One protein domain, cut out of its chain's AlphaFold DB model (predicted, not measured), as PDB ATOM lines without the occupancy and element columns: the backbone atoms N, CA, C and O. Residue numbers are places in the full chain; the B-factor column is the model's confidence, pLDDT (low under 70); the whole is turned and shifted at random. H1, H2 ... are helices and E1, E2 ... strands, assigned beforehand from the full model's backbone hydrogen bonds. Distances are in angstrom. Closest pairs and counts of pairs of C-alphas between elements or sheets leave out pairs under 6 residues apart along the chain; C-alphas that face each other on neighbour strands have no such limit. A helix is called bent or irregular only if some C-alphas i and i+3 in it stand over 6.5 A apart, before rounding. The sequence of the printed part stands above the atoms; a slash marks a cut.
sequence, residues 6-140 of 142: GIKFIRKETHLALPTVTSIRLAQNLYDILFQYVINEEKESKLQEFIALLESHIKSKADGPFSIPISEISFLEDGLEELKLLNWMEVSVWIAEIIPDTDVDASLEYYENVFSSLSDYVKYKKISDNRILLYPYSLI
ATOM      1  N   GLY A   6      -7.231-148.844  21.904       92.06
ATOM      2  CA  GLY A   6      -8.284-149.047  20.921       92.06
ATOM      3  C   GLY A   6      -8.020-148.255  19.643       92.06
ATOM      4  O   GLY A   6      -7.403-147.191  19.665       92.06
ATOM      5  N   ILE A   7      -8.548-148.744  18.522       93.75
ATOM      6  CA  ILE A   7      -8.645-147.976  17.277       93.75
ATOM      7  C   ILE A   7     -10.123-147.759  16.971       93.75
ATOM      8  O   ILE A   7     -10.875-148.714  16.769       93.75
ATOM      9  N   LYS A   8     -10.545-146.496  16.904       95.56
ATOM     10  CA  LYS A   8     -11.894-146.109  16.493       95.56
ATOM     11  C   LYS A   8     -11.880-145.636  15.046       95.56
ATOM     12  O   LYS A   8     -11.313-144.595  14.727       95.56
ATOM     13  N   PHE A   9     -12.560-146.372  14.174       95.00
ATOM     14  CA  PHE A   9     -12.789-145.956  12.793       95.00
ATOM     15  C   PHE A   9     -13.846-144.846  12.768       95.00
ATOM     16  O   PHE A   9     -14.990-145.067  13.160       95.00
ATOM     17  N   ILE A  10     -13.452-143.644  12.345       96.00
ATOM     18  CA  ILE A  10     -14.331-142.469  12.315       96.00
ATOM     19  C   ILE A  10     -15.173-142.489  11.043       96.00
ATOM     20  O   ILE A  10     -16.400-142.442  11.100       96.00
ATOM     21  N   ARG A  11     -14.506-142.518   9.887       94.88
ATOM     22  CA  ARG A  11     -15.153-142.498   8.573       94.88
ATOM     23  C   ARG A  11     -14.215-143.005   7.493       94.88
ATOM     24  O   ARG A  11     -13.001-143.065   7.686       94.88
ATOM     25  N   LYS A  12     -14.808-143.334   6.353       94.69
ATOM     26  CA  LYS A  12     -14.105-143.758   5.150       94.69
ATOM     27  C   LYS A  12     -14.161-142.642   4.114       94.69
ATOM     28  O   LYS A  12     -15.232-142.087   3.883       94.69
ATOM     29  N   GLU A  13     -13.029-142.342   3.497       94.81
ATOM     30  CA  GLU A  13     -12.890-141.336   2.448       94.81
ATOM     31  C   GLU A  13     -12.305-141.967   1.185       94.81
ATOM     32  O   GLU A  13     -11.541-142.936   1.247       94.81
ATOM     33  N   THR A  14     -12.671-141.417   0.030       93.62
ATOM     34  CA  THR A  14     -12.025-141.758  -1.237       93.62
ATOM     35  C   THR A  14     -10.944-140.728  -1.498       93.62
ATOM     36  O   THR A  14     -11.226-139.537  -1.649       93.62
ATOM     37  N   HIS A  15      -9.702-141.190  -1.519       93.19
ATOM     38  CA  HIS A  15      -8.552-140.367  -1.843       93.19
ATOM     39  C   HIS A  15      -8.074-140.673  -3.252       93.19
ATOM     40  O   HIS A  15      -8.216-141.795  -3.732       93.19
ATOM     41  N   LEU A  16      -7.436-139.691  -3.871       90.12
ATOM     42  CA  LEU A  16      -6.574-139.922  -5.013       90.12
ATOM     43  C   LEU A  16      -5.136-140.065  -4.501       90.12
ATOM     44  O   LEU A  16      -4.647-139.200  -3.770       90.12
ATOM     45  N   ALA A  17      -4.483-141.177  -4.828       87.19
ATOM     46  CA  ALA A  17      -3.143-141.503  -4.360       87.19
ATOM     47  C   ALA A  17      -2.130-141.541  -5.503       87.19
ATOM     48  O   ALA A  17      -2.406-142.078  -6.580       87.19
ATOM     49  N   LEU A  18      -0.942-140.995  -5.235       81.94
ATOM     50  CA  LEU A  18       0.183-141.057  -6.160       81.94
ATOM     51  C   LEU A  18       0.711-142.501  -6.214       81.94
ATOM     52  O   LEU A  18       0.895-143.115  -5.156       81.94
ATOM     53  N   PRO A  19       1.007-143.046  -7.404       72.25
ATOM     54  CA  PRO A  19       1.640-144.347  -7.506       72.25
ATOM     55  C   PRO A  19       3.030-144.340  -6.855       72.25
ATOM     56  O   PRO A  19       3.795-143.379  -6.913       72.25
ATOM     57  N   THR A  20       3.389-145.460  -6.245       63.62
ATOM     58  CA  THR A  20       4.640-145.639  -5.496       63.62
ATOM     59  C   THR A  20       5.903-145.644  -6.369       63.62
ATOM     60  O   THR A  20       7.009-145.533  -5.846       63.62
ATOM     61  N   VAL A  21       5.761-145.761  -7.695       54.59
ATOM     62  CA  VAL A  21       6.868-145.926  -8.660       54.59
ATOM     63  C   VAL A  21       7.269-144.600  -9.333       54.59
ATOM     64  O   VAL A  21       8.270-144.526 -10.048       54.59
ATOM     65  N   THR A  22       6.514-143.518  -9.136       54.62
ATOM     66  CA  THR A  22       6.686-142.312  -9.954       54.62
ATOM     67  C   THR A  22       7.813-141.393  -9.484       54.62
ATOM     68  O   THR A  22       7.768-140.784  -8.419       54.62
ATOM     69  N   SER A  23       8.833-141.276 -10.339       52.53
ATOM     70  CA  SER A  23       9.968-140.362 -10.196       52.53
ATOM     71  C   SER A  23       9.564-138.879 -10.247       52.53
ATOM     72  O   SER A  23       8.600-138.507 -10.915       52.53
ATOM     73  N   ILE A  24      10.391-138.032  -9.626       52.66
ATOM     74  CA  ILE A  24      10.325-136.555  -9.529       52.66
ATOM     75  C   ILE A  24       9.942-135.835 -10.841       52.66
ATOM     76  O   ILE A  24       9.349-134.760 -10.799       52.66
ATOM     77  N   ARG A  25      10.218-136.426 -12.013       56.03
ATOM     78  CA  ARG A  25       9.833-135.874 -13.325       56.03
ATOM     79  C   ARG A  25       8.319-135.724 -13.525       56.03
ATOM     80  O   ARG A  25       7.928-134.944 -14.387       56.03
ATOM     81  N   LEU A  26       7.479-136.417 -12.751       61.69
ATOM     82  CA  LEU A  26       6.028-136.263 -12.874       61.69
ATOM     83  C   LEU A  26       5.525-134.896 -12.416       61.69
ATOM     84  O   LEU A  26       4.621-134.384 -13.054       61.69
ATOM     85  N   ALA A  27       6.094-134.292 -11.369       59.28
ATOM     86  CA  ALA A  27       5.538-133.065 -10.788       59.28
ATOM     87  C   ALA A  27       5.574-131.869 -11.761       59.28
ATOM     88  O   ALA A  27       4.622-131.097 -11.812       59.28
ATOM     89  N   GLN A  28       6.632-131.755 -12.573       60.75
ATOM     90  CA  GLN A  28       6.757-130.684 -13.572       60.75
ATOM     91  C   GLN A  28       5.758-130.855 -14.723       60.75
ATOM     92  O   GLN A  28       5.069-129.906 -15.071       60.75
ATOM     93  N   ASN A  29       5.603-132.071 -15.252       69.06
ATOM     94  CA  ASN A  29       4.611-132.333 -16.301       69.06
ATOM     95  C   ASN A  29       3.171-132.226 -15.767       69.06
ATOM     96  O   ASN A  29       2.278-131.802 -16.492       69.06
ATOM     97  N   LEU A  30       2.947-132.597 -14.500       74.44
ATOM     98  CA  LEU A  30       1.655-132.460 -13.825       74.44
ATOM     99  C   LEU A  30       1.231-130.995 -13.746       74.44
ATOM    100  O   LEU A  30       0.061-130.692 -13.940       74.44
ATOM    101  N   TYR A  31       2.180-130.100 -13.466       72.44
ATOM    102  CA  TYR A  31       1.921-128.671 -13.350       72.44
ATOM    103  C   TYR A  31       1.359-128.097 -14.653       72.44
ATOM    104  O   TYR A  31       0.275-127.517 -14.645       72.44
ATOM    105  N   ASP A  32       2.051-128.330 -15.770       75.19
ATOM    106  CA  ASP A  32       1.644-127.811 -17.079       75.19
ATOM    107  C   ASP A  32       0.276-128.361 -17.513       75.19
ATOM    108  O   ASP A  32      -0.548-127.628 -18.058       75.19
ATOM    109  N   ILE A  33       0.010-129.640 -17.220       80.12
ATOM    110  CA  ILE A  33      -1.269-130.290 -17.533       80.12
ATOM    111  C   ILE A  33      -2.388-129.751 -16.642       80.12
ATOM    112  O   ILE A  33      -3.471-129.477 -17.137       80.12
ATOM    113  N   LEU A  34      -2.175-129.586 -15.335       83.06
ATOM    114  CA  LEU A  34      -3.252-129.180 -14.428       83.06
ATOM    115  C   LEU A  34      -3.605-127.694 -14.541       83.06
ATOM    116  O   LEU A  34      -4.762-127.329 -14.322       83.06
ATOM    117  N   PHE A  35      -2.648-126.843 -14.918       82.31
ATOM    118  CA  PHE A  35      -2.882-125.404 -15.053       82.31
ATOM    119  C   PHE A  35      -3.922-125.081 -16.136       82.31
ATOM    120  O   PHE A  35      -4.662-124.109 -16.005       82.31
ATOM    121  N   GLN A  36      -4.063-125.925 -17.167       81.19
ATOM    122  CA  GLN A  36      -5.059-125.718 -18.227       81.19
ATOM    123  C   GLN A  36      -6.517-125.849 -17.743       81.19
ATOM    124  O   GLN A  36      -7.427-125.376 -18.420       81.19
ATOM    125  N   TYR A  37      -6.745-126.459 -16.573       81.00
ATOM    126  CA  TYR A  37      -8.074-126.630 -15.963       81.00
ATOM    127  C   TYR A  37      -8.402-125.548 -14.925       81.00
ATOM    128  O   TYR A  37      -9.506-125.495 -14.375       81.00
ATOM    129  N   VAL A  38      -7.449-124.660 -14.653       79.50
ATOM    130  CA  VAL A  38      -7.623-123.529 -13.753       79.50
ATOM    131  C   VAL A  38      -8.023-122.304 -14.568       79.50
ATOM    132  O   VAL A  38      -7.273-121.813 -15.402       79.50
ATOM    133  N   ILE A  39      -9.225-121.797 -14.305       78.88
ATOM    134  CA  ILE A  39      -9.825-120.687 -15.065       78.88
ATOM    135  C   ILE A  39     -10.002-119.402 -14.241       78.88
ATOM    136  O   ILE A  39     -10.491-118.403 -14.763       78.88
ATOM    137  N   ASN A  40      -9.669-119.428 -12.946       87.06
ATOM    138  CA  ASN A  40      -9.777-118.280 -12.045       87.06
ATOM    139  C   ASN A  40      -8.717-118.323 -10.929       87.06
ATOM    140  O   ASN A  40      -8.135-119.373 -10.656       87.06
ATOM    141  N   GLU A  41      -8.511-117.183 -10.264       87.00
ATOM    142  CA  GLU A  41      -7.492-117.011  -9.214       87.00
ATOM    143  C   GLU A  41      -7.691-117.959  -8.017       87.00
ATOM    144  O   GLU A  41      -6.728-118.444  -7.430       87.00
ATOM    145  N   GLU A  42      -8.941-118.276  -7.664       87.44
ATOM    146  CA  GLU A  42      -9.243-119.175  -6.543       87.44
ATOM    147  C   GLU A  42      -8.780-120.613  -6.828       87.44
ATOM    148  O   GLU A  42      -8.137-121.252  -5.991       87.44
ATOM    149  N   LYS A  43      -9.090-121.129  -8.021       86.62
ATOM    150  CA  LYS A  43      -8.645-122.451  -8.473       86.62
ATOM    151  C   LYS A  43      -7.126-122.491  -8.637       86.62
ATOM    152  O   LYS A  43      -6.527-123.529  -8.376       86.62
ATOM    153  N   GLU A  44      -6.506-121.374  -9.014       87.06
ATOM    154  CA  GLU A  44      -5.051-121.278  -9.130       87.06
ATOM    155  C   GLU A  44      -4.381-121.406  -7.769       87.06
ATOM    156  O   GLU A  44      -3.477-122.224  -7.609       87.06
ATOM    157  N   SER A  45      -4.889-120.690  -6.764       88.69
ATOM    158  CA  SER A  45      -4.415-120.810  -5.383       88.69
ATOM    159  C   SER A  45      -4.531-122.250  -4.878       88.69
ATOM    160  O   SER A  45      -3.568-122.803  -4.347       88.69
ATOM    161  N   LYS A  46      -5.678-122.905  -5.105       89.69
ATOM    162  CA  LYS A  46      -5.895-124.311  -4.715       89.69
ATOM    163  C   LYS A  46      -4.949-125.275  -5.436       89.69
ATOM    164  O   LYS A  46      -4.452-126.222  -4.826       89.69
ATOM    165  N   LEU A  47      -4.663-125.038  -6.719       88.38
ATOM    166  CA  LEU A  47      -3.686-125.828  -7.469       88.38
ATOM    167  C   LEU A  47      -2.272-125.639  -6.911       88.38
ATOM    168  O   LEU A  47      -1.559-126.622  -6.717       88.38
ATOM    169  N   GLN A  48      -1.871-124.402  -6.611       87.19
ATOM    170  CA  GLN A  48      -0.565-124.113  -6.018       87.19
ATOM    171  C   GLN A  48      -0.401-124.791  -4.651       87.19
ATOM    172  O   GLN A  48       0.645-125.386  -4.386       87.19
ATOM    173  N   GLU A  49      -1.437-124.780  -3.810       88.81
ATOM    174  CA  GLU A  49      -1.453-125.497  -2.531       88.81
ATOM    175  C   GLU A  49      -1.298-127.011  -2.720       88.81
ATOM    176  O   GLU A  49      -0.448-127.637  -2.079       88.81
ATOM    177  N   PHE A  50      -2.061-127.606  -3.640       88.31
ATOM    178  CA  PHE A  50      -1.955-129.029  -3.963       88.31
ATOM    179  C   PHE A  50      -0.544-129.416  -4.435       88.31
ATOM    180  O   PHE A  50       0.030-130.399  -3.957       88.31
ATOM    181  N   ILE A  51       0.045-128.621  -5.332       85.19
ATOM    182  CA  ILE A  51       1.407-128.836  -5.835       85.19
ATOM    183  C   ILE A  51       2.429-128.708  -4.702       85.19
ATOM    184  O   ILE A  51       3.319-129.550  -4.584       85.19
ATOM    185  N   ALA A  52       2.285-127.718  -3.818       85.94
ATOM    186  CA  ALA A  52       3.169-127.552  -2.668       85.94
ATOM    187  C   ALA A  52       3.116-128.763  -1.718       85.94
ATOM    188  O   ALA A  52       4.159-129.226  -1.242       85.94
ATOM    189  N   LEU A  53       1.924-129.324  -1.477       86.56
ATOM    190  CA  LEU A  53       1.752-130.552  -0.693       86.56
ATOM    191  C   LEU A  53       2.443-131.750  -1.357       86.56
ATOM    192  O   LEU A  53       3.130-132.518  -0.675       86.56
ATOM    193  N   LEU A  54       2.294-131.896  -2.675       83.25
ATOM    194  CA  LEU A  54       2.930-132.961  -3.448       83.25
ATOM    195  C   LEU A  54       4.461-132.849  -3.411       83.25
ATOM    196  O   LEU A  54       5.153-133.827  -3.124       83.25
ATOM    197  N   GLU A  55       5.008-131.654  -3.636       82.06
ATOM    198  CA  GLU A  55       6.450-131.414  -3.559       82.06
ATOM    199  C   GLU A  55       7.011-131.680  -2.163       82.06
ATOM    200  O   GLU A  55       8.076-132.288  -2.024       82.06
ATOM    201  N   SER A  56       6.306-131.223  -1.126       83.75
ATOM    202  CA  SER A  56       6.683-131.458   0.267       83.75
ATOM    203  C   SER A  56       6.748-132.956   0.563       83.75
ATOM    204  O   SER A  56       7.727-133.436   1.137       83.75
ATOM    205  N   HIS A  57       5.769-133.730   0.091       81.88
ATOM    206  CA  HIS A  57       5.776-135.181   0.232       81.88
ATOM    207  C   HIS A  57       6.976-135.839  -0.467       81.88
ATOM    208  O   HIS A  57       7.689-136.631   0.148       81.88
ATOM    209  N   ILE A  58       7.249-135.464  -1.721       76.94
ATOM    210  CA  ILE A  58       8.385-135.989  -2.495       76.94
ATOM    211  C   ILE A  58       9.721-135.686  -1.797       76.94
ATOM    212  O   ILE A  58      10.616-136.532  -1.767       76.94
ATOM    213  N   LYS A  59       9.865-134.489  -1.215       78.00
ATOM    214  CA  LYS A  59      11.087-134.064  -0.511       78.00
ATOM    215  C   LYS A  59      11.233-134.716   0.871       78.00
ATOM    216  O   LYS A  59      12.359-134.940   1.310       78.00
ATOM    217  N   SER A  60      10.128-135.019   1.555       70.44
ATOM    218  CA  SER A  60      10.125-135.386   2.982       70.44
ATOM    219  C   SER A  60      10.415-136.856   3.299       70.44
ATOM    220  O   SER A  60      10.506-137.184   4.477       70.44
ATOM    221  N   LYS A  61      10.609-137.744   2.306       64.38
ATOM    222  CA  LYS A  61      10.733-139.207   2.533       64.38
ATOM    223  C   LYS A  61       9.660-139.730   3.508       64.38
ATOM    224  O   LYS A  61       9.968-140.509   4.406       64.38
ATOM    225  N   ALA A  62       8.429-139.236   3.383       64.06
ATOM    226  CA  ALA A  62       7.380-139.521   4.351       64.06
ATOM    227  C   ALA A  62       7.079-141.028   4.444       64.06
ATOM    228  O   ALA A  62       7.031-141.726   3.430       64.06
ATOM    229  N   ASP A  63       6.818-141.510   5.660       61.59
ATOM    230  CA  ASP A  63       6.327-142.866   5.893       61.59
ATOM    231  C   ASP A  63       4.850-142.957   5.486       61.59
ATOM    232  O   ASP A  63       3.944-142.651   6.255       61.59
ATOM    233  N   GLY A  64       4.605-143.324   4.228       70.38
ATOM    234  CA  GLY A  64       3.268-143.578   3.683       70.38
ATOM    235  C   GLY A  64       3.084-143.022   2.268       70.38
ATOM    236  O   GLY A  64       3.875-142.194   1.831       70.38
ATOM    237  N   PRO A  65       2.058-143.467   1.524       79.19
ATOM    238  CA  PRO A  65       1.784-142.938   0.191       79.19
ATOM    239  C   PRO A  65       1.291-141.486   0.258       79.19
ATOM    240  O   PRO A  65       0.593-141.089   1.200       79.19
ATOM    241  N   PHE A  66       1.594-140.695  -0.776       85.19
ATOM    242  CA  PHE A  66       0.870-139.447  -0.996       85.19
ATOM    243  C   PHE A  66      -0.575-139.775  -1.338       85.19
ATOM    244  O   PHE A  66      -0.846-140.545  -2.260       85.19
ATOM    245  N   SER A  67      -1.501-139.164  -0.614       88.81
ATOM    246  CA  SER A  67      -2.915-139.216  -0.939       88.81
ATOM    247  C   SER A  67      -3.605-137.947  -0.463       88.81
ATOM    248  O   SER A  67      -3.171-137.332   0.523       88.81
ATOM    249  N   ILE A  68      -4.680-137.582  -1.154       90.19
ATOM    250  CA  ILE A  68      -5.529-136.440  -0.823       90.19
ATOM    251  C   ILE A  68      -7.005-136.802  -1.051       90.19
ATOM    252  O   ILE A  68      -7.289-137.522  -2.015       90.19
ATOM    253  N   PRO A  69      -7.949-136.351  -0.204       93.00
ATOM    254  CA  PRO A  69      -9.370-136.571  -0.442       93.00
ATOM    255  C   PRO A  69      -9.805-135.993  -1.790       93.00
ATOM    256  O   PRO A  69      -9.481-134.851  -2.117       93.00
ATOM    257  N   ILE A  70     -10.602-136.742  -2.559       91.69
ATOM    258  CA  ILE A  70     -11.111-136.264  -3.860       91.69
ATOM    259  C   ILE A  70     -11.901-134.958  -3.703       91.69
ATOM    260  O   ILE A  70     -11.852-134.095  -4.573       91.69
ATOM    261  N   SER A  71     -12.586-134.766  -2.572       90.75
ATOM    262  CA  SER A  71     -13.307-133.525  -2.281       90.75
ATOM    263  C   SER A  71     -12.404-132.288  -2.300       90.75
ATOM    264  O   SER A  71     -12.852-131.235  -2.747       90.75
ATOM    265  N   GLU A  72     -11.143-132.408  -1.873       89.56
ATOM    266  CA  GLU A  72     -10.192-131.287  -1.821       89.56
ATOM    267  C   GLU A  72      -9.640-130.921  -3.203       89.56
ATOM    268  O   GLU A  72      -9.327-129.761  -3.451       89.56
ATOM    269  N   ILE A  73      -9.590-131.884  -4.126       89.81
ATOM    270  CA  ILE A  73      -9.123-131.685  -5.509       89.81
ATOM    271  C   ILE A  73     -10.261-131.627  -6.536       89.81
ATOM    272  O   ILE A  73     -10.014-131.512  -7.732       89.81
ATOM    273  N   SER A  74     -11.516-131.650  -6.082       89.88
ATOM    274  CA  SER A  74     -12.708-131.619  -6.942       89.88
ATOM    275  C   SER A  74     -12.784-130.391  -7.860       89.88
ATOM    276  O   SER A  74     -13.409-130.450  -8.914       89.88
ATOM    277  N   PHE A  75     -12.097-129.301  -7.503       89.12
ATOM    278  CA  PHE A  75     -12.011-128.077  -8.303       89.12
ATOM    279  C   PHE A  75     -11.299-128.257  -9.656       89.12
ATOM    280  O   PHE A  75     -11.467-127.402 -10.531       89.12
ATOM    281  N   LEU A  76     -10.510-129.331  -9.808       86.94
ATOM    282  CA  LEU A  76      -9.812-129.678 -11.045       86.94
ATOM    283  C   LEU A  76     -10.755-130.198 -12.133       86.94
ATOM    284  O   LEU A  76     -10.363-130.179 -13.293       86.94
ATOM    285  N   GLU A  77     -11.976-130.621 -11.782       87.56
ATOM    286  CA  GLU A  77     -12.986-131.108 -12.734       87.56
ATOM    287  C   GLU A  77     -12.385-132.157 -13.693       87.56
ATOM    288  O   GLU A  77     -11.925-133.202 -13.229       87.56
ATOM    289  N   ASP A  78     -12.323-131.875 -14.998       85.50
ATOM    290  CA  ASP A  78     -11.739-132.756 -16.022       85.50
ATOM    291  C   ASP A  78     -10.255-133.082 -15.768       85.50
ATOM    292  O   ASP A  78      -9.770-134.149 -16.145       85.50
ATOM    293  N   GLY A  79      -9.535-132.216 -15.050       85.00
ATOM    294  CA  GLY A  79      -8.164-132.472 -14.617       85.00
ATOM    295  C   GLY A  79      -8.033-133.692 -13.698       85.00
ATOM    296  O   GLY A  79      -6.963-134.294 -13.641       85.00
ATOM    297  N   LEU A  80      -9.103-134.122 -13.017       86.88
ATOM    298  CA  LEU A  80      -9.095-135.379 -12.256       86.88
ATOM    299  C   LEU A  80      -8.958-136.607 -13.159       86.88
ATOM    300  O   LEU A  80      -8.311-137.580 -12.769       86.88
ATOM    301  N   GLU A  81      -9.542-136.573 -14.357       85.31
ATOM    302  CA  GLU A  81      -9.426-137.672 -15.316       85.31
ATOM    303  C   GLU A  81      -8.007-137.740 -15.893       85.31
ATOM    304  O   GLU A  81      -7.443-138.829 -16.000       85.31
ATOM    305  N   GLU A  82      -7.360-136.594 -16.130       84.19
ATOM    306  CA  GLU A  82      -5.937-136.558 -16.499       84.19
ATOM    307  C   GLU A  82      -5.044-137.184 -15.423       84.19
ATOM    308  O   GLU A  82      -4.127-137.948 -15.728       84.19
ATOM    309  N   LEU A  83      -5.327-136.929 -14.141       84.06
ATOM    310  CA  LEU A  83      -4.585-137.569 -13.054       84.06
ATOM    311  C   LEU A  83      -4.719-139.096 -13.100       84.06
ATOM    312  O   LEU A  83      -3.724-139.807 -12.929       84.06
ATOM    313  N   LYS A  84      -5.914-139.619 -13.395       81.94
ATOM    314  CA  LYS A  84      -6.126-141.066 -13.570       81.94
ATOM    315  C   LYS A  84      -5.336-141.619 -14.756       81.94
ATOM    316  O   LYS A  84      -4.739-142.688 -14.630       81.94
ATOM    317  N   LEU A  85      -5.263-140.886 -15.872       81.56
ATOM    318  CA  LEU A  85      -4.426-141.253 -17.025       81.56
ATOM    319  C   LEU A  85      -2.931-141.293 -16.670       81.56
ATOM    320  O   LEU A  85      -2.179-142.100 -17.218       81.56
ATOM    321  N   LEU A  86      -2.505-140.486 -15.696       79.81
ATOM    322  CA  LEU A  86      -1.157-140.501 -15.122       79.81
ATOM    323  C   LEU A  86      -0.964-141.573 -14.034       79.81
ATOM    324  O   LEU A  86       0.009-141.522 -13.279       79.81
ATOM    325  N   ASN A  87      -1.848-142.573 -13.983       78.62
ATOM    326  CA  ASN A  87      -1.847-143.690 -13.037       78.62
ATOM    327  C   ASN A  87      -2.067-143.292 -11.572       78.62
ATOM    328  O   ASN A  87      -1.677-144.037 -10.668       78.62
ATOM    329  N   TRP A  88      -2.695-142.145 -11.305       84.75
ATOM    330  CA  TRP A  88      -3.195-141.881  -9.961       84.75
ATOM    331  C   TRP A  88      -4.361-142.817  -9.654       84.75
ATOM    332  O   TRP A  88      -5.252-143.020 -10.477       84.75
ATOM    333  N   MET A  89      -4.345-143.402  -8.460       86.25
ATOM    334  CA  MET A  89      -5.311-144.427  -8.074       86.25
ATOM    335  C   MET A  89      -6.337-143.862  -7.102       86.25
ATOM    336  O   MET A  89      -5.979-143.199  -6.129       86.25
ATOM    337  N   GLU A  90      -7.610-144.183  -7.323       89.75
ATOM    338  CA  GLU A  90      -8.641-143.967  -6.310       89.75
ATOM    339  C   GLU A  90      -8.517-145.027  -5.219       89.75
ATOM    340  O   GLU A  90      -8.533-146.233  -5.478       89.75
ATOM    341  N   VAL A  91      -8.385-144.575  -3.979       89.69
ATOM    342  CA  VAL A  91      -8.131-145.443  -2.839       89.69
ATOM    343  C   VAL A  91      -9.076-145.142  -1.694       89.69
ATOM    344  O   VAL A  91      -9.353-144.003  -1.333       89.69
ATOM    345  N   SER A  92      -9.578-146.218  -1.107       91.69
ATOM    346  CA  SER A  92     -10.449-146.193   0.058       91.69
ATOM    347  C   SER A  92      -9.621-146.060   1.334       91.69
ATOM    348  O   SER A  92      -9.026-147.045   1.764       91.69
ATOM    349  N   VAL A  93      -9.612-144.883   1.953       92.44
ATOM    350  CA  VAL A  93      -8.828-144.584   3.158       92.44
ATOM    351  C   VAL A  93      -9.745-144.503   4.370       92.44
ATOM    352  O   VAL A  93     -10.829-143.924   4.308       92.44
ATOM    353  N   TRP A  94      -9.323-145.084   5.489       94.88
ATOM    354  CA  TRP A  94     -10.023-144.919   6.759       94.88
ATOM    355  C   TRP A  94      -9.362-143.837   7.595       94.88
ATOM    356  O   TRP A  94      -8.163-143.900   7.850       94.88
ATOM    357  N   ILE A  95     -10.155-142.892   8.090       94.75
ATOM    358  CA  ILE A  95      -9.734-142.022   9.182       94.75
ATOM    359  C   ILE A  95      -9.997-142.765  10.484       94.75
ATOM    360  O   ILE A  95     -11.142-143.120  10.781       94.75
ATOM    361  N   ALA A  96      -8.939-142.984  11.255       95.44
ATOM    362  CA  ALA A  96      -9.004-143.665  12.532       95.44
ATOM    363  C   ALA A  96      -8.384-142.821  13.647       95.44
ATOM    364  O   ALA A  96      -7.469-142.027  13.422       95.44
ATOM    365  N   GLU A  97      -8.901-143.005  14.852       95.12
ATOM    366  CA  GLU A  97      -8.445-142.350  16.072       95.12
ATOM    367  C   GLU A  97      -7.978-143.403  17.073       95.12
ATOM    368  O   GLU A  97      -8.656-144.412  17.283       95.12
ATOM    369  N   ILE A  98      -6.813-143.165  17.669       93.94
ATOM    370  CA  ILE A  98      -6.288-143.979  18.759       93.94
ATOM    371  C   ILE A  98      -7.000-143.565  20.040       93.94
ATOM    372  O   ILE A  98      -7.017-142.388  20.402       93.94
ATOM    373  N   ILE A  99      -7.584-144.549  20.712       93.19
ATOM    374  CA  ILE A  99      -8.262-144.377  21.989       93.19
ATOM    375  C   ILE A  99      -7.387-145.032  23.062       93.19
ATOM    376  O   ILE A  99      -7.207-146.251  23.008       93.19
ATOM    377  N   PRO A 100      -6.808-144.260  23.996       90.69
ATOM    378  CA  PRO A 100      -6.073-144.831  25.118       90.69
ATOM    379  C   PRO A 100      -7.001-145.666  26.003       90.69
ATOM    380  O   PRO A 100      -8.202-145.395  26.080       90.69
ATOM    381  N   ASP A 101      -6.447-146.693  26.649       86.69
ATOM    382  CA  ASP A 101      -7.182-147.452  27.659       86.69
ATOM    383  C   ASP A 101      -7.490-146.573  28.884       86.69
ATOM    384  O   ASP A 101      -6.910-145.498  29.083       86.69
ATOM    385  N   THR A 102      -8.433-147.022  29.707       73.69
ATOM    386  CA  THR A 102      -8.777-146.316  30.946       73.69
ATOM    387  C   THR A 102      -7.543-146.310  31.853       73.69
ATOM    388  O   THR A 102      -6.894-147.340  32.002       73.69
ATOM    389  N   ASP A 103      -7.211-145.154  32.431       77.94
ATOM    390  CA  ASP A 103      -6.052-144.927  33.317       77.94
ATOM    391  C   ASP A 103      -4.674-144.756  32.640       77.94
ATOM    392  O   ASP A 103      -3.656-144.698  33.334       77.94
ATOM    393  N   VAL A 104      -4.619-144.592  31.313       81.56
ATOM    394  CA  VAL A 104      -3.381-144.243  30.589       81.56
ATOM    395  C   VAL A 104      -3.247-142.727  30.408       81.56
ATOM    396  O   VAL A 104      -4.204-142.044  30.034       81.56
ATOM    397  N   ASP A 105      -2.042-142.191  30.635       82.00
ATOM    398  CA  ASP A 105      -1.728-140.798  30.311       82.00
ATOM    399  C   ASP A 105      -1.611-140.619  28.790       82.00
ATOM    400  O   ASP A 105      -0.660-141.076  28.156       82.00
ATOM    401  N   ALA A 106      -2.591-139.937  28.201       83.69
ATOM    402  CA  ALA A 106      -2.703-139.682  26.766       83.69
ATOM    403  C   ALA A 106      -1.750-138.567  26.288       83.69
ATOM    404  O   ALA A 106      -2.165-137.612  25.624       83.69
ATOM    405  N   SER A 107      -0.476-138.672  26.658       87.56
ATOM    406  CA  SER A 107       0.582-137.735  26.290       87.56
ATOM    407  C   SER A 107       1.007-137.892  24.821       87.56
ATOM    408  O   SER A 107       0.682-138.869  24.148       87.56
ATOM    409  N   LEU A 108       1.764-136.925  24.293       86.12
ATOM    410  CA  LEU A 108       2.321-137.024  22.936       86.12
ATOM    411  C   LEU A 108       3.248-138.238  22.782       86.12
ATOM    412  O   LEU A 108       3.164-138.947  21.782       86.12
ATOM    413  N   GLU A 109       4.074-138.501  23.794       88.38
ATOM    414  CA  GLU A 109       5.001-139.637  23.829       88.38
ATOM    415  C   GLU A 109       4.251-140.976  23.762       88.38
ATOM    416  O   GLU A 109       4.659-141.884  23.036       88.38
ATOM    417  N   TYR A 110       3.102-141.079  24.440       90.00
ATOM    418  CA  TYR A 110       2.226-142.245  24.346       90.00
ATOM    419  C   TYR A 110       1.797-142.521  22.898       90.00
ATOM    420  O   TYR A 110       1.987-143.627  22.386       90.00
ATOM    421  N   TYR A 111       1.258-141.514  22.202       90.31
ATOM    422  CA  TYR A 111       0.804-141.698  20.823       90.31
ATOM    423  C   TYR A 111       1.955-142.017  19.869       90.31
ATOM    424  O   TYR A 111       1.788-142.843  18.973       90.31
ATOM    425  N   GLU A 112       3.129-141.411  20.059       89.06
ATOM    426  CA  GLU A 112       4.322-141.738  19.272       89.06
ATOM    427  C   GLU A 112       4.741-143.202  19.451       89.06
ATOM    428  O   GLU A 112       5.002-143.886  18.457       89.06
ATOM    429  N   ASN A 113       4.701-143.722  20.678       89.31
ATOM    430  CA  ASN A 113       4.986-145.129  20.966       89.31
ATOM    431  C   ASN A 113       3.951-146.081  20.342       89.31
ATOM    432  O   ASN A 113       4.320-147.116  19.768       89.31
ATOM    433  N   VAL A 114       2.661-145.730  20.405       90.12
ATOM    434  CA  VAL A 114       1.588-146.499  19.753       90.12
ATOM    435  C   VAL A 114       1.784-146.518  18.241       90.12
ATOM    436  O   VAL A 114       1.738-147.583  17.630       90.12
ATOM    437  N   PHE A 115       2.047-145.365  17.627       89.25
ATOM    438  CA  PHE A 115       2.260-145.260  16.187       89.25
ATOM    439  C   PHE A 115       3.499-146.026  15.735       89.25
ATOM    440  O   PHE A 115       3.408-146.809  14.789       89.25
ATOM    441  N   SER A 116       4.615-145.899  16.459       87.81
ATOM    442  CA  SER A 116       5.814-146.699  16.200       87.81
ATOM    443  C   SER A 116       5.492-148.195  16.215       87.81
ATOM    444  O   SER A 116       5.892-148.905  15.297       87.81
ATOM    445  N   SER A 117       4.726-148.670  17.201       88.50
ATOM    446  CA  SER A 117       4.332-150.084  17.302       88.50
ATOM    447  C   SER A 117       3.356-150.506  16.194       88.50
ATOM    448  O   SER A 117       3.421-151.625  15.695       88.50
ATOM    449  N   LEU A 118       2.444-149.619  15.785       87.62
ATOM    450  CA  LEU A 118       1.471-149.880  14.721       87.62
ATOM    451  C   LEU A 118       2.134-149.971  13.337       87.62
ATOM    452  O   LEU A 118       1.634-150.684  12.465       87.62
ATOM    453  N   SER A 119       3.255-149.268  13.149       85.38
ATOM    454  CA  SER A 119       3.976-149.183  11.873       85.38
ATOM    455  C   SER A 119       4.482-150.537  11.358       85.38
ATOM    456  O   SER A 119       4.592-150.718  10.143       85.38
ATOM    457  N   ASP A 120       4.673-151.507  12.259       84.31
ATOM    458  CA  ASP A 120       5.065-152.882  11.930       84.31
ATOM    459  C   ASP A 120       3.942-153.678  11.241       84.31
ATOM    460  O   ASP A 120       4.202-154.655  10.537       84.31
ATOM    461  N   TYR A 121       2.683-153.270  11.425       84.31
ATOM    462  CA  TYR A 121       1.508-154.032  10.991       84.31
ATOM    463  C   TYR A 121       0.709-153.332   9.894       84.31
ATOM    464  O   TYR A 121       0.078-153.994   9.067       84.31
ATOM    465  N   VAL A 122       0.691-151.997   9.890       85.69
ATOM    466  CA  VAL A 122      -0.150-151.211   8.985       85.69
ATOM    467  C   VAL A 122       0.608-149.984   8.494       85.69
ATOM    468  O   VAL A 122       1.224-149.274   9.285       85.69
ATOM    469  N   LYS A 123       0.518-149.667   7.194       85.00
ATOM    470  CA  LYS A 123       0.940-148.340   6.722       85.00
ATOM    471  C   LYS A 123      -0.145-147.327   7.023       85.00
ATOM    472  O   LYS A 123      -1.306-147.496   6.643       85.00
ATOM    473  N   TYR A 124       0.271-146.238   7.643       88.00
ATOM    474  CA  TYR A 124      -0.597-145.130   7.974       88.00
ATOM    475  C   TYR A 124       0.094-143.800   7.684       88.00
ATOM    476  O   TYR A 124       1.309-143.745   7.535       88.00
ATOM    477  N   LYS A 125      -0.686-142.722   7.611       88.12
ATOM    478  CA  LYS A 125      -0.180-141.341   7.608       88.12
ATOM    479  C   LYS A 125      -0.769-140.610   8.807       88.12
ATOM    480  O   LYS A 125      -1.987-140.610   8.977       88.12
ATOM    481  N   LYS A 126       0.074-139.985   9.633       88.38
ATOM    482  CA  LYS A 126      -0.372-139.168  10.773       88.38
ATOM    483  C   LYS A 126      -1.040-137.885  10.267       88.38
ATOM    484  O   LYS A 126      -0.510-137.236   9.366       88.38
ATOM    485  N   ILE A 127      -2.201-137.544  10.829       88.31
ATOM    486  CA  ILE A 127      -2.924-136.289  10.532       88.31
ATOM    487  C   ILE A 127      -3.053-135.379  11.757       88.31
ATOM    488  O   ILE A 127      -3.158-134.168  11.607       88.31
ATOM    489  N   SER A 128      -3.017-135.947  12.962       88.88
ATOM    490  CA  SER A 128      -2.937-135.223  14.233       88.88
ATOM    491  C   SER A 128      -2.274-136.114  15.280       88.88
ATOM    492  O   SER A 128      -1.893-137.246  14.981       88.88
ATOM    493  N   ASP A 129      -2.154-135.632  16.514       89.31
ATOM    494  CA  ASP A 129      -1.494-136.368  17.596       89.31
ATOM    495  C   ASP A 129      -2.103-137.734  17.888       89.31
ATOM    496  O   ASP A 129      -1.366-138.648  18.220       89.31
ATOM    497  N   ASN A 130      -3.405-137.906  17.681       91.81
ATOM    498  CA  ASN A 130      -4.118-139.146  17.968       91.81
ATOM    499  C   ASN A 130      -4.840-139.743  16.748       91.81
ATOM    500  O   ASN A 130      -5.553-140.736  16.892       91.81
ATOM    501  N   ARG A 131      -4.701-139.155  15.551       93.69
ATOM    502  CA  ARG A 131      -5.414-139.616  14.348       93.69
ATOM    503  C   ARG A 131      -4.495-139.927  13.190       93.69
ATOM    504  O   ARG A 131      -3.501-139.243  12.928       93.69
ATOM    505  N   ILE A 132      -4.920-140.933  12.444       92.81
ATOM    506  CA  ILE A 132      -4.203-141.481  11.304       92.81
ATOM    507  C   ILE A 132      -5.143-141.779  10.145       92.81
ATOM    508  O   ILE A 132      -6.325-142.079  10.319       92.81
ATOM    509  N   LEU A 133      -4.568-141.735   8.951       92.81
ATOM    510  CA  LEU A 133      -5.116-142.333   7.746       92.81
ATOM    511  C   LEU A 133      -4.594-143.758   7.636       92.81
ATOM    512  O   LEU A 133      -3.382-143.954   7.586       92.81
ATOM    513  N   LEU A 134      -5.493-144.732   7.584       91.38
ATOM    514  CA  LEU A 134      -5.182-146.139   7.360       91.38
ATOM    515  C   LEU A 134      -5.413-146.488   5.893       91.38
ATOM    516  O   LEU A 134      -6.507-146.280   5.356       91.38
ATOM    517  N   TYR A 135      -4.380-147.044   5.263       88.62
ATOM    518  CA  TYR A 135      -4.401-147.405   3.850       88.62
ATOM    519  C   TYR A 135      -4.704-148.895   3.650       88.62
ATOM    520  O   TYR A 135      -4.295-149.727   4.463       88.62
ATOM    521  N   PRO A 136      -5.407-149.263   2.564       83.31
ATOM    522  CA  PRO A 136      -5.665-150.656   2.238       83.31
ATOM    523  C   PRO A 136      -4.362-151.384   1.893       83.31
ATOM    524  O   PRO A 136      -3.487-150.843   1.218       83.31
ATOM    525  N   TYR A 137      -4.273-152.649   2.311       74.94
ATOM    526  CA  TYR A 137      -3.095-153.500   2.112       74.94
ATOM    527  C   TYR A 137      -2.661-153.617   0.644       74.94
ATOM    528  O   TYR A 137      -1.470-153.660   0.357       74.94
ATOM    529  N   SER A 138      -3.613-153.572  -0.293       69.38
ATOM    530  CA  SER A 138      -3.362-153.641  -1.738       69.38
ATOM    531  C   SER A 138      -2.483-152.513  -2.291       69.38
ATOM    532  O   SER A 138      -1.979-152.637  -3.397       69.38
ATOM    533  N   LEU A 139      -2.309-151.410  -1.555       67.88
ATOM    534  CA  LEU A 139      -1.396-150.316  -1.924       67.88
ATOM    535  C   LEU A 139       0.012-150.484  -1.352       67.88
ATOM    536  O   LEU A 139       0.903-149.695  -1.656       67.88
ATOM    537  N   ILE A 140       0.180-151.453  -0.456       60.59
ATOM    538  CA  ILE A 140       1.362-151.636   0.385       60.59
ATOM    539  C   ILE A 140       2.105-152.920  -0.011       60.59
ATOM    540  O   ILE A 140       3.318-153.003   0.173       60.59
TER     541      ILE A 140
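Overview. This is residues 6 to 140 of the 142 residues of an uncharacterized protein of Candidatus Syntrophocurvum alkaliphilum (UniProt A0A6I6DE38). A long ribbon of two antiparallel strands, E1 and E3, runs along the longest axis, with a cluster of the helices H1, H2, H3 and H4 at one end and the helix H5 packed on E3 toward the other; the short strand E2 and the hairpin E4 and E5 lie nearer the middle, E2 beside E1 and E5 beside E3. The five strands make one sheet, order E2, E1, E3, E5, E4, antiparallel, curled like part of a barrel. The printed part has 135 residues with five named helices and five named strands, along the chain E1, H1, H2, E2, H3, H4, E3, H5, E4, E5; the class is mixed, helices and strands. It is elongated, spanning 55 by 29 by 23 A, and only just compact, close to loose, with a radius of gyration of the C-alphas of 16.8 A.

Along the chain. E1, residues 6 to 17, begins with C-alpha 6 at (-8.284, -149.047, 20.921), bends by 78 degrees at residue 14 and is 26.9 A long. H1 is residues 25 to 35, 16.6 A, and H2 is residues 41 to 60, 28.2 A. E2 is residues 67 to 69, H3 residues 70 to 76 and H4 residues 79 to 85. H3 is irregular: C-alphas 72 and 75 are 7.5 A apart. E3, residues 89 to 100, is 33.2 A long. H5 is residues 108 to 118, 15.3 A, E4 residues 124 to 126, and E5 residues 131 to 134, ending with C-alpha 134 at (-5.182, -146.139, 7.360).

Arrangement. E1 and E3 are antiparallel at 159 degrees, with N 8 and O 97 2.8 A apart. E2 is an edge strand antiparallel to E1, N 16 and O 68 2.9 A apart. On the other side of E3 from E1, E5 has N 96 and O 132 at 2.9 A, and E4, the other edge strand, has N 133 and O 125 at 2.8 A. E2, H3, H4 and E3 form a split strand-helix-strand unit, its two strands running the same way with E1 between them; E3, H5 and E4 form another, with E5 between. Both crossovers are right-handed. H1 and H2 form a helical hairpin: they touch, closest C-alphas Ala 27 and Glu 55 at 7.5 A, at a shallow tilt of 9 degrees, opposite ways. H2 only just touches H3, with 3 pairs of C-alphas within 8 A and its residues 43 to 50 alone, Lys 43 and Phe 75 closest at 6.6 A. H1 only just touches H4, also with 3 pairs, Leu 34 and Gly 79 closest at 5.9 A. H3 is on the sheet at a height of 8.6 A, over none of the strands. H5, at 8.1 A, lies only just over E3, with 3 of its C-alphas on it, slantwise at 57 degrees on the local plane. H2, H4 and H5 have every O i to N i+4 pair within hydrogen-bond range, H1 has 6 of 7, and H3 1 of 3, beside 2 of 4 O i to N i+3 pairs.

Size, cuts and confidence. The C-alphas farthest apart, those of Gln 36 and Asp 103, are 55.0 A apart. The printed part has no cut, and no link is long. The mean pLDDT of the printed part is 83.5; residues 20 to 29, 61 to 63 and 138 to 140 are under 70.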